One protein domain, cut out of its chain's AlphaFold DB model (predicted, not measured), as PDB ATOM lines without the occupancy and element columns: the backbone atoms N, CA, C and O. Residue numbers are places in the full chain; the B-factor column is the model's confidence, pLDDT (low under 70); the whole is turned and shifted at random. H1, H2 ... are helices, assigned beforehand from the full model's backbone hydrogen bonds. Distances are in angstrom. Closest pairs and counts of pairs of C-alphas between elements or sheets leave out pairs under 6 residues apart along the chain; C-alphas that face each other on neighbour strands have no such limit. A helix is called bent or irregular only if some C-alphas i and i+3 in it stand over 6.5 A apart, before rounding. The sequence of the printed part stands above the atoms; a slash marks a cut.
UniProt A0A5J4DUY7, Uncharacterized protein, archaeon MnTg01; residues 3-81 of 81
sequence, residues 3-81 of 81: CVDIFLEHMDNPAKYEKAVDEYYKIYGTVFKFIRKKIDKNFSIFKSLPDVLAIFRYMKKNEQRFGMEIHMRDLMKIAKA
ATOM      1  N   CYS A   3     182.406 188.432 189.696       90.50
ATOM      2  CA  CYS A   3     183.138 189.278 190.649       90.50
ATOM      3  C   CYS A   3     182.646 190.733 190.691       90.50
ATOM      4  O   CYS A   3     182.725 191.358 191.740       90.50
ATOM      5  N   VAL A   4     182.165 191.272 189.567       92.50
ATOM      6  CA  VAL A   4     181.554 192.610 189.493       92.50
ATOM      7  C   VAL A   4     180.186 192.587 190.162       92.50
ATOM      8  O   VAL A   4     179.870 193.489 190.922       92.50
ATOM      9  N   ASP A   5     179.414 191.527 189.942       94.12
ATOM     10  CA  ASP A   5     178.079 191.374 190.519       94.12
ATOM     11  C   ASP A   5     178.180 191.271 192.061       94.12
ATOM     12  O   ASP A   5     177.537 192.033 192.778       94.12
ATOM     13  N   ILE A   6     179.105 190.448 192.577       93.88
ATOM     14  CA  ILE A   6     179.413 190.345 194.019       93.88
ATOM     15  C   ILE A   6     179.961 191.668 194.578       93.88
ATOM     16  O   ILE A   6     179.684 192.011 195.728       93.88
ATOM     17  N   PHE A   7     180.745 192.413 193.790       94.25
ATOM     18  CA  PHE A   7     181.277 193.714 194.201       94.25
ATOM     19  C   PHE A   7     180.163 194.738 194.392       94.25
ATOM     20  O   PHE A   7     180.135 195.404 195.423       94.25
ATOM     21  N   LEU A   8     179.220 194.821 193.448       94.69
ATOM     22  CA  LEU A   8     178.069 195.720 193.535       94.69
ATOM     23  C   LEU A   8     177.219 195.451 194.788       94.69
ATOM     24  O   LEU A   8     176.739 196.393 195.411       94.69
ATOM     25  N   GLU A   9     177.087 194.188 195.199       93.38
ATOM     26  CA  GLU A   9     176.366 193.789 196.420       93.38
ATOM     27  C   GLU A   9     177.083 194.170 197.730       93.38
ATOM     28  O   GLU A   9     176.446 194.221 198.781       93.38
ATOM     29  N   HIS A  10     178.396 194.426 197.688       93.94
ATOM     30  CA  HIS A  10     179.244 194.625 198.871       93.94
ATOM     31  C   HIS A  10     180.116 195.889 198.777       93.94
ATOM     32  O   HIS A  10     181.171 195.967 199.409       93.94
ATOM     33  N   MET A  11     179.694 196.882 197.984       91.62
ATOM     34  CA  MET A  11     180.459 198.116 197.740       91.62
ATOM     35  C   MET A  11     180.814 198.882 199.019       91.62
ATOM     36  O   MET A  11     181.833 199.565 199.072       91.62
ATOM     37  N   ASP A  12     179.967 198.788 200.040       94.00
ATOM     38  CA  ASP A  12     180.129 199.444 201.336       94.00
ATOM     39  C   ASP A  12     181.108 198.710 202.268       94.00
ATOM     40  O   ASP A  12     181.521 199.257 203.290       94.00
ATOM     41  N   ASN A  13     181.482 197.467 201.945       95.00
ATOM     42  CA  ASN A  13     182.277 196.623 202.823       95.00
ATOM     43  C   ASN A  13     183.244 195.704 202.050       95.00
ATOM     44  O   ASN A  13     182.912 194.548 201.758       95.00
ATOM     45  N   PRO A  14     184.486 196.166 201.812       92.81
ATOM     46  CA  PRO A  14     185.508 195.390 201.108       92.81
ATOM     47  C   PRO A  14     185.801 194.020 201.739       92.81
ATOM     48  O   PRO A  14     185.983 193.035 201.030       92.81
ATOM     49  N   ALA A  15     185.768 193.911 203.071       95.62
ATOM     50  CA  ALA A  15     186.020 192.640 203.751       95.62
ATOM     51  C   ALA A  15     184.902 191.609 203.500       95.62
ATOM     52  O   ALA A  15     185.161 190.409 203.382       95.62
ATOM     53  N   LYS A  16     183.641 192.056 203.404       95.19
ATOM     54  CA  LYS A  16     182.531 191.171 203.017       95.19
ATOM     55  C   LYS A  16     182.621 190.767 201.550       95.19
ATOM     56  O   LYS A  16     182.350 189.607 201.254       95.19
ATOM     57  N   TYR A  17     183.029 191.686 200.675       94.75
ATOM     58  CA  TYR A  17     183.287 191.386 199.268       94.75
ATOM     59  C   TYR A  17     184.305 190.249 199.117       94.75
ATOM     60  O   TYR A  17     183.995 189.233 198.498       94.75
ATOM     61  N   GLU A  18     185.480 190.379 199.741       94.94
ATOM     62  CA  GLU A  18     186.536 189.360 199.693       94.94
ATOM     63  C   GLU A  18     186.019 187.995 200.156       94.94
ATOM     64  O   GLU A  18     186.172 186.992 199.462       94.94
ATOM     65  N   LYS A  19     185.306 187.965 201.288       96.06
ATOM     66  CA  LYS A  19     184.722 186.731 201.821       96.06
ATOM     67  C   LYS A  19     183.681 186.112 200.880       96.06
ATOM     68  O   LYS A  19     183.601 184.887 200.778       96.06
ATOM     69  N   ALA A  20     182.865 186.932 200.222       94.88
ATOM     70  CA  ALA A  20     181.857 186.468 199.275       94.88
ATOM     71  C   ALA A  20     182.499 185.889 198.005       94.88
ATOM     72  O   ALA A  20     182.072 184.836 197.526       94.88
ATOM     73  N   VAL A  21     183.562 186.525 197.503       94.81
ATOM     74  CA  VAL A  21     184.371 186.001 196.395       94.81
ATOM     75  C   VAL A  21     185.001 184.664 196.784       94.81
ATOM     76  O   VAL A  21     184.840 183.681 196.058       94.81
ATOM     77  N   ASP A  22     185.646 184.586 197.948       94.12
ATOM     78  CA  ASP A  22     186.267 183.351 198.435       94.12
ATOM     79  C   ASP A  22     185.261 182.203 198.549       94.12
ATOM     80  O   ASP A  22     185.533 181.091 198.093       94.12
ATOM     81  N   GLU A  23     184.070 182.452 199.103       92.88
ATOM     82  CA  GLU A  23     183.043 181.416 199.225       92.88
ATOM     83  C   GLU A  23     182.500 180.990 197.852       92.88
ATOM     84  O   GLU A  23     182.305 179.793 197.622       92.88
ATOM     85  N   TYR A  24     182.327 181.927 196.911       91.25
ATOM     86  CA  TYR A  24     181.907 181.607 195.545       91.25
ATOM     87  C   TYR A  24     182.918 180.688 194.839       91.25
ATOM     88  O   TYR A  24     182.540 179.692 194.211       91.25
ATOM     89  N   TYR A  25     184.216 180.985 194.963       92.19
ATOM     90  CA  TYR A  25     185.288 180.244 194.289       92.19
ATOM     91  C   TYR A  25     185.827 179.042 195.084       92.19
ATOM     92  O   TYR A  25     186.580 178.228 194.544       92.19
ATOM     93  N   LYS A  26     185.391 178.841 196.329       93.00
ATOM     94  CA  LYS A  26     185.793 177.729 197.208       93.00
ATOM     95  C   LYS A  26     185.703 176.353 196.560       93.00
ATOM     96  O   LYS A  26     186.537 175.484 196.822       93.00
ATOM     97  N   ILE A  27     184.717 176.153 195.685       92.00
ATOM     98  CA  ILE A  27     184.532 174.889 194.972       92.00
ATOM     99  C   ILE A  27     185.758 174.493 194.143       92.00
ATOM    100  O   ILE A  27     186.111 173.315 194.105       92.00
ATOM    101  N   TYR A  28     186.454 175.458 193.537       91.19
ATOM    102  CA  TYR A  28     187.662 175.195 192.760       91.19
ATOM    103  C   TYR A  28     188.783 174.661 193.650       91.19
ATOM    104  O   TYR A  28     189.470 173.715 193.272       91.19
ATOM    105  N   GLY A  29     188.904 175.188 194.872       92.19
ATOM    106  CA  GLY A  29     189.811 174.655 195.886       92.19
ATOM    107  C   GLY A  29     189.470 173.213 196.277       92.19
ATOM    108  O   GLY A  29     190.369 172.380 196.397       92.19
ATOM    109  N   THR A  30     188.183 172.886 196.428       91.31
ATOM    110  CA  THR A  30     187.719 171.513 196.701       91.31
ATOM    111  C   THR A  30     188.065 170.560 195.554       91.31
ATOM    112  O   THR A  30     188.642 169.499 195.792       91.31
ATOM    113  N   VAL A  31     187.789 170.956 194.307       90.44
ATOM    114  CA  VAL A  31     188.134 170.175 193.106       90.44
ATOM    115  C   VAL A  31     189.648 169.978 193.003       90.44
ATOM    116  O   VAL A  31     190.109 168.857 192.792       90.44
ATOM    117  N   PHE A  32     190.436 171.031 193.214       91.31
ATOM    118  CA  PHE A  32     191.894 170.951 193.172       91.31
ATOM    119  C   PHE A  32     192.447 169.992 194.231       91.31
ATOM    120  O   PHE A  32     193.269 169.135 193.910       91.31
ATOM    121  N   LYS A  33     191.966 170.073 195.480       89.50
ATOM    122  CA  LYS A  33     192.356 169.139 196.552       89.50
ATOM    123  C   LYS A  33     192.028 167.692 196.186       89.50
ATOM    124  O   LYS A  33     192.852 166.811 196.420       89.50
ATOM    125  N   PHE A  34     190.856 167.452 195.601       87.81
ATOM    126  CA  PHE A  34     190.452 166.133 195.120       87.81
ATOM    127  C   PHE A  34     191.407 165.599 194.037       87.81
ATOM    128  O   PHE A  34     191.941 164.499 194.183       87.81
ATOM    129  N   ILE A  35     191.689 166.396 192.999       87.62
ATOM    130  CA  ILE A  35     192.599 166.020 191.903       87.62
ATOM    131  C   ILE A  35     194.017 165.779 192.432       87.62
ATOM    132  O   ILE A  35     194.638 164.770 192.103       87.62
ATOM    133  N   ARG A  36     194.521 166.663 193.299       89.19
ATOM    134  CA  ARG A  36     195.861 166.553 193.880       89.19
ATOM    135  C   ARG A  36     196.035 165.261 194.680       89.19
ATOM    136  O   ARG A  36     197.009 164.553 194.459       89.19
ATOM    137  N   LYS A  37     195.066 164.893 195.530       86.62
ATOM    138  CA  LYS A  37     195.093 163.613 196.274       86.62
ATOM    139  C   LYS A  37     195.222 162.402 195.342       86.62
ATOM    140  O   LYS A  37     195.860 161.418 195.710       86.62
ATOM    141  N   LYS A  38     194.604 162.473 194.159       83.62
ATOM    142  CA  LYS A  38     194.667 161.428 193.133       83.62
ATOM    143  C   LYS A  38     196.039 161.359 192.461       83.62
ATOM    144  O   LYS A  38     196.590 160.269 192.348       83.62
ATOM    145  N   ILE A  39     196.606 162.506 192.083       86.69
ATOM    146  CA  ILE A  39     197.966 162.599 191.520       86.69
ATOM    147  C   ILE A  39     199.002 162.065 192.519       86.69
ATOM    148  O   ILE A  39     199.849 161.253 192.153       86.69
ATOM    149  N   ASP A  40     198.872 162.440 193.793       87.94
ATOM    150  CA  ASP A  40     199.789 162.051 194.871       87.94
ATOM    151  C   ASP A  40     199.632 160.573 195.306       87.94
ATOM    152  O   ASP A  40     200.254 160.150 196.277       87.94
ATOM    153  N   LYS A  41     198.779 159.779 194.632       78.75
ATOM    154  CA  LYS A  41     198.445 158.367 194.941       78.75
ATOM    155  C   LYS A  41     197.962 158.100 196.378       78.75
ATOM    156  O   LYS A  41     197.796 156.950 196.772       78.75
ATOM    157  N   ASN A  42     197.638 159.147 197.135       74.88
ATOM    158  CA  ASN A  42     197.099 159.085 198.499       74.88
ATOM    159  C   ASN A  42     195.564 159.152 198.522       74.88
ATOM    160  O   ASN A  42     194.943 159.560 199.511       74.88
ATOM    161  N   PHE A  43     194.930 158.786 197.411       75.69
ATOM    162  CA  PHE A  43     193.492 158.880 197.260       75.69
ATOM    163  C   PHE A  43     192.781 157.733 197.978       75.69
ATOM    164  O   PHE A  43     193.021 156.556 197.729       75.69
ATOM    165  N   SER A  44     191.848 158.093 198.854       77.88
ATOM    166  CA  SER A  44     190.903 157.161 199.462       77.88
ATOM    167  C   SER A  44     189.493 157.658 199.184       77.88
ATOM    168  O   SER A  44     189.156 158.792 199.537       77.88
ATOM    169  N   ILE A  45     188.666 156.801 198.576       72.31
ATOM    170  CA  ILE A  45     187.265 157.105 198.247       72.31
ATOM    171  C   ILE A  45     186.493 157.486 199.514       72.31
ATOM    172  O   ILE A  45     185.804 158.499 199.524       72.31
ATOM    173  N   PHE A  46     186.671 156.742 200.611       76.62
ATOM    174  CA  PHE A  46     186.000 157.024 201.884       76.62
ATOM    175  C   PHE A  46     186.390 158.388 202.465       76.62
ATOM    176  O   PHE A  46     185.525 159.138 202.908       76.62
ATOM    177  N   LYS A  47     187.680 158.749 202.406       80.44
ATOM    178  CA  LYS A  47     188.167 160.054 202.893       80.44
ATOM    179  C   LYS A  47     187.803 161.219 201.967       80.44
ATOM    180  O   LYS A  47     187.834 162.366 202.398       80.44
ATOM    181  N   SER A  48     187.493 160.933 200.706       82.38
ATOM    182  CA  SER A  48     187.197 161.943 199.679       82.38
ATOM    183  C   SER A  48     185.706 162.046 199.364       82.38
ATOM    184  O   SER A  48     185.306 162.911 198.592       82.38
ATOM    185  N   LEU A  49     184.867 161.207 199.980       83.94
ATOM    186  CA  LEU A  49     183.421 161.209 199.784       83.94
ATOM    187  C   LEU A  49     182.774 162.580 200.076       83.94
ATOM    188  O   LEU A  49     181.935 162.998 199.278       83.94
ATOM    189  N   PRO A  50     183.173 163.331 201.128       87.94
ATOM    190  CA  PRO A  50     182.658 164.686 201.340       87.94
ATOM    191  C   PRO A  50     183.001 165.640 200.189       87.94
ATOM    192  O   PRO A  50     182.131 166.391 199.743       87.94
ATOM    193  N   ASP A  51     184.234 165.567 199.671       88.00
ATOM    194  CA  ASP A  51     184.699 166.386 198.545       88.00
ATOM    195  C   ASP A  51     183.886 166.053 197.280       88.00
ATOM    196  O   ASP A  51     183.356 166.947 196.621       88.00
ATOM    197  N   VAL A  52     183.698 164.761 196.986       88.62
ATOM    198  CA  VAL A  52     182.897 164.269 195.849       88.62
ATOM    199  C   VAL A  52     181.446 164.746 195.941       88.62
ATOM    200  O   VAL A  52     180.896 165.248 194.963       88.62
ATOM    201  N   LEU A  53     180.818 164.652 197.116       91.12
ATOM    202  CA  LEU A  53     179.445 165.119 197.319       91.12
ATOM    203  C   LEU A  53     179.316 166.637 197.152       91.12
ATOM    204  O   LEU A  53     178.331 167.105 196.577       91.12
ATOM    205  N   ALA A  54     180.285 167.412 197.643       91.81
ATOM    206  CA  ALA A  54     180.304 168.861 197.468       91.81
ATOM    207  C   ALA A  54     180.421 169.244 195.984       91.81
ATOM    208  O   ALA A  54     179.643 170.071 195.502       91.81
ATOM    209  N   ILE A  55     181.326 168.584 195.252       91.81
ATOM    210  CA  ILE A  55     181.512 168.762 193.805       91.81
ATOM    211  C   ILE A  55     180.228 168.415 193.055       91.81
ATOM    212  O   ILE A  55     179.732 169.234 192.283       91.81
ATOM    213  N   PHE A  56     179.636 167.253 193.339       93.31
ATOM    214  CA  PHE A  56     178.390 166.830 192.708       93.31
ATOM    215  C   PHE A  56     177.263 167.841 192.923       93.31
ATOM    216  O   PHE A  56     176.632 168.267 191.959       93.31
ATOM    217  N   ARG A  57     177.014 168.259 194.171       92.94
ATOM    218  CA  ARG A  57     175.939 169.214 194.480       92.94
ATOM    219  C   ARG A  57     176.150 170.551 193.778       92.94
ATOM    220  O   ARG A  57     175.185 171.120 193.279       92.94
ATOM    221  N   TYR A  58     177.386 171.051 193.740       93.31
ATOM    222  CA  TYR A  58     177.690 172.290 193.032       93.31
ATOM    223  C   TYR A  58     177.420 172.149 191.535       93.31
ATOM    224  O   TYR A  58     176.701 172.968 190.966       93.31
ATOM    225  N   MET A  59     177.943 171.094 190.907       92.12
ATOM    226  CA  MET A  59     177.751 170.857 189.478       92.12
ATOM    227  C   MET A  59     176.271 170.673 189.129       92.12
ATOM    228  O   MET A  59     175.790 171.301 188.192       92.12
ATOM    229  N   LYS A  60     175.524 169.916 189.945       94.50
ATOM    230  CA  LYS A  60     174.084 169.677 189.764       94.50
ATOM    231  C   LYS A  60     173.236 170.946 189.892       94.50
ATOM    232  O   LYS A  60     172.216 171.070 189.232       94.50
ATOM    233  N   LYS A  61     173.639 171.911 190.722       93.38
ATOM    234  CA  LYS A  61     172.959 173.217 190.801       93.38
ATOM    235  C   LYS A  61     173.267 174.133 189.616       93.38
ATOM    236  O   LYS A  61     172.553 175.102 189.403       93.38
ATOM    237  N   ASN A  62     174.332 173.847 188.873       92.12
ATOM    238  CA  ASN A  62     174.861 174.706 187.820       92.12
ATOM    239  C   ASN A  62     174.856 174.001 186.451       92.12
ATOM    240  O   ASN A  62     175.661 174.341 185.591       92.12
ATOM    241  N   GLU A  63     173.964 173.032 186.221       92.00
ATOM    242  CA  GLU A  63     173.908 172.259 184.964       92.00
ATOM    243  C   GLU A  63     173.797 173.152 183.729       92.00
ATOM    244  O   GLU A  63     174.486 172.922 182.738       92.00
ATOM    245  N   GLN A  64     173.022 174.236 183.822       92.50
ATOM    246  CA  GLN A  64     172.903 175.232 182.758       92.50
ATOM    247  C   GLN A  64     174.259 175.841 182.372       92.50
ATOM    248  O   GLN A  64     174.529 176.043 181.193       92.50
ATOM    249  N   ARG A  65     175.135 176.099 183.351       88.00
ATOM    250  CA  ARG A  65     176.485 176.626 183.116       88.00
ATOM    251  C   ARG A  65     177.380 175.599 182.424       88.00
ATOM    252  O   ARG A  65     178.230 175.977 181.627       88.00
ATOM    253  N   PHE A  66     177.223 174.324 182.767       88.50
ATOM    254  CA  PHE A  66     178.028 173.242 182.200       88.50
ATOM    255  C   PHE A  66     177.484 172.724 180.864       88.50
ATOM    256  O   PHE A  66     178.192 172.000 180.173       88.50
ATOM    257  N   GLY A  67     176.251 173.086 180.498       91.88
ATOM    258  CA  GLY A  67     175.607 172.625 179.269       91.88
ATOM    259  C   GLY A  67     175.394 171.111 179.237       91.88
ATOM    260  O   GLY A  67     175.328 170.528 178.158       91.88
ATOM    261  N   MET A  68     175.334 170.458 180.403       93.88
ATOM    262  CA  MET A  68     175.211 169.006 180.507       93.88
ATOM    263  C   MET A  68     174.469 168.584 181.774       93.88
ATOM    264  O   MET A  68     174.549 169.251 182.808       93.88
ATOM    265  N   GLU A  69     173.795 167.437 181.695       93.56
ATOM    266  CA  GLU A  69     173.220 166.786 182.865       93.56
ATOM    267  C   GLU A  69     174.321 166.091 183.675       93.56
ATOM    268  O   GLU A  69     175.173 165.368 183.153       93.56
ATOM    269  N   ILE A  70     174.308 166.330 184.979       93.62
ATOM    270  CA  ILE A  70     175.298 165.852 185.924       93.62
ATOM    271  C   ILE A  70     174.727 164.656 186.670       93.62
ATOM    272  O   ILE A  70     173.776 164.760 187.454       93.62
ATOM    273  N   HIS A  71     175.379 163.511 186.491       93.56
ATOM    274  CA  HIS A  71     175.057 162.290 187.211       93.56
ATOM    275  C   HIS A  71     176.186 161.890 188.160       93.56
ATOM    276  O   HIS A  71     177.366 161.889 187.804       93.56
ATOM    277  N   MET A  72     175.816 161.440 189.363       89.31
ATOM    278  CA  MET A  72     176.778 160.964 190.364       89.31
ATOM    279  C   MET A  72     177.645 159.814 189.829       89.31
ATOM    280  O   MET A  72     178.830 159.736 190.138       89.31
ATOM    281  N   ARG A  73     177.079 158.944 188.982       90.50
ATOM    282  CA  ARG A  73     177.800 157.817 188.369       90.50
ATOM    283  C   ARG A  73     179.041 158.261 187.591       90.50
ATOM    284  O   ARG A  73     180.053 157.571 187.637       90.50
ATOM    285  N   ASP A  74     178.979 159.403 186.909       90.25
ATOM    286  CA  ASP A  74     180.080 159.886 186.077       90.25
ATOM    287  C   ASP A  74     181.189 160.488 186.942       90.25
ATOM    288  O   ASP A  74     182.366 160.204 186.725       90.25
ATOM    289  N   LEU A  75     180.821 161.176 188.027       86.56
ATOM    290  CA  LEU A  75     181.782 161.629 189.033       86.56
ATOM    291  C   LEU A  75     182.456 160.450 189.760       86.56
ATOM    292  O   LEU A  75     183.661 160.466 190.003       86.56
ATOM    293  N   MET A  76     181.706 159.383 190.048       86.44
ATOM    294  CA  MET A  76     182.247 158.168 190.665       86.44
ATOM    295  C   MET A  76     183.213 157.407 189.749       86.44
ATOM    296  O   MET A  76     184.169 156.822 190.253       86.44
ATOM    297  N   LYS A  77     183.030 157.442 188.419       86.88
ATOM    298  CA  LYS A  77     184.025 156.898 187.472       86.88
ATOM    299  C   LYS A  77     185.368 157.610 187.628       86.88
ATOM    300  O   LYS A  77     186.399 156.951 187.690       86.88
ATOM    301  N   ILE A  78     185.343 158.938 187.767       82.12
ATOM    302  CA  ILE A  78     186.546 159.759 187.963       82.12
ATOM    303  C   ILE A  78     187.191 159.475 189.325       82.12
ATOM    304  O   ILE A  78     188.415 159.477 189.428       82.12
ATOM    305  N   ALA A  79     186.391 159.216 190.361       80.50
ATOM    306  CA  ALA A  79     186.893 158.878 191.691       80.50
ATOM    307  C   ALA A  79     187.457 157.449 191.799       80.50
ATOM    308  O   ALA A  79     188.297 157.200 192.655       80.50
ATOM    309  N   LYS A  80     186.981 156.500 190.984       72.31
ATOM    310  CA  LYS A  80     187.421 155.096 191.026       72.31
ATOM    311  C   LYS A  80     188.624 154.807 190.119       72.31
ATOM    312  O   LYS A  80     189.433 153.954 190.476       72.31
ATOM    313  N   ALA A  81     188.679 155.443 188.946       60.06
ATOM    314  CA  ALA A  81     189.838 155.401 188.047       60.06
ATOM    315  C   ALA A  81     191.050 156.080 188.686       60.06
ATOM    316  O   ALA A  81     192.176 155.908 188.187       60.06
TER     317      ALA A  81
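This is residues 3 to 81 of the 81 residues of an uncharacterized protein of archaeon MnTg01 (UniProt A0A5J4DUY7). A long bent helix, H2, makes the longest axis, with the short H1 folded back on its first arm, H2a, at one end. At the other end a small helical body is made of the second arm, H2b, H3 folding back on it as a hairpin, and H5 packed on H3. The printed part has 79 residues with five named helices, H1 to H5 in order, and no named strand; the class is all helix. It is loose, with a radius of gyration of the C-alphas of 15.4 A, and elongated, spanning 46 by 28 by 16 A.

H1, residues 3 to 9, touches H2a, residues 14 to 24, at a steep tilt of 53 degrees, opposite ways; their closest C-alphas, Phe 7 and Tyr 17, are 5.9 A apart. H2a is an arm of H2, residues 14 to 39, assigned as one helix by its hydrogen bonds but bent: C-alphas 24 and 27 are 7.2 A apart, and H2a stands at 49 degrees to H2b, residues 27 to 39. H2b and H3, residues 45 to 61, form a helical hairpin and touch, closest at the C-alphas of Thr 30 and Asp 51, 6.2 A, at 37 degrees, only just steep. H3 is irregular, with C-alphas 47 and 50 at 7.4 A, and has a kink of 33 degrees near residue 52. H3 touches H5, residues 72 to 80, closest at the C-alphas of Phe 56 and Met 72, 6.5 A, opposite ways at 35.3 degrees, only just steep. H4, residues 63 to 66, is close to H3 but not clearly touching: the closest C-alphas, Met 59 and Phe 66, are 7.7 A apart. H2b and H5 are near each other, while H1 and H3 are apart. Every O i to N i+4 pair is within hydrogen-bond range in H1, H2a, H2b and H5, and 11 of 13 are in H3; H4 is too short for such a pair.

H1 begins at C-alpha 3 (183.138, 189.278, 190.649). H2a is 15.3 A long, H2b 18.5 A, H3 22.8 A and H5, ending at C-alpha 80 (187.421, 155.096, 191.026), 12.2 A.

The C-alphas farthest apart, of Asp 12 and Ala 81, are 47.0 A apart. The printed part has no cut, its four links between helices are tight, and the mean pLDDT of the printed part is 89.2, with residue 81 under 70.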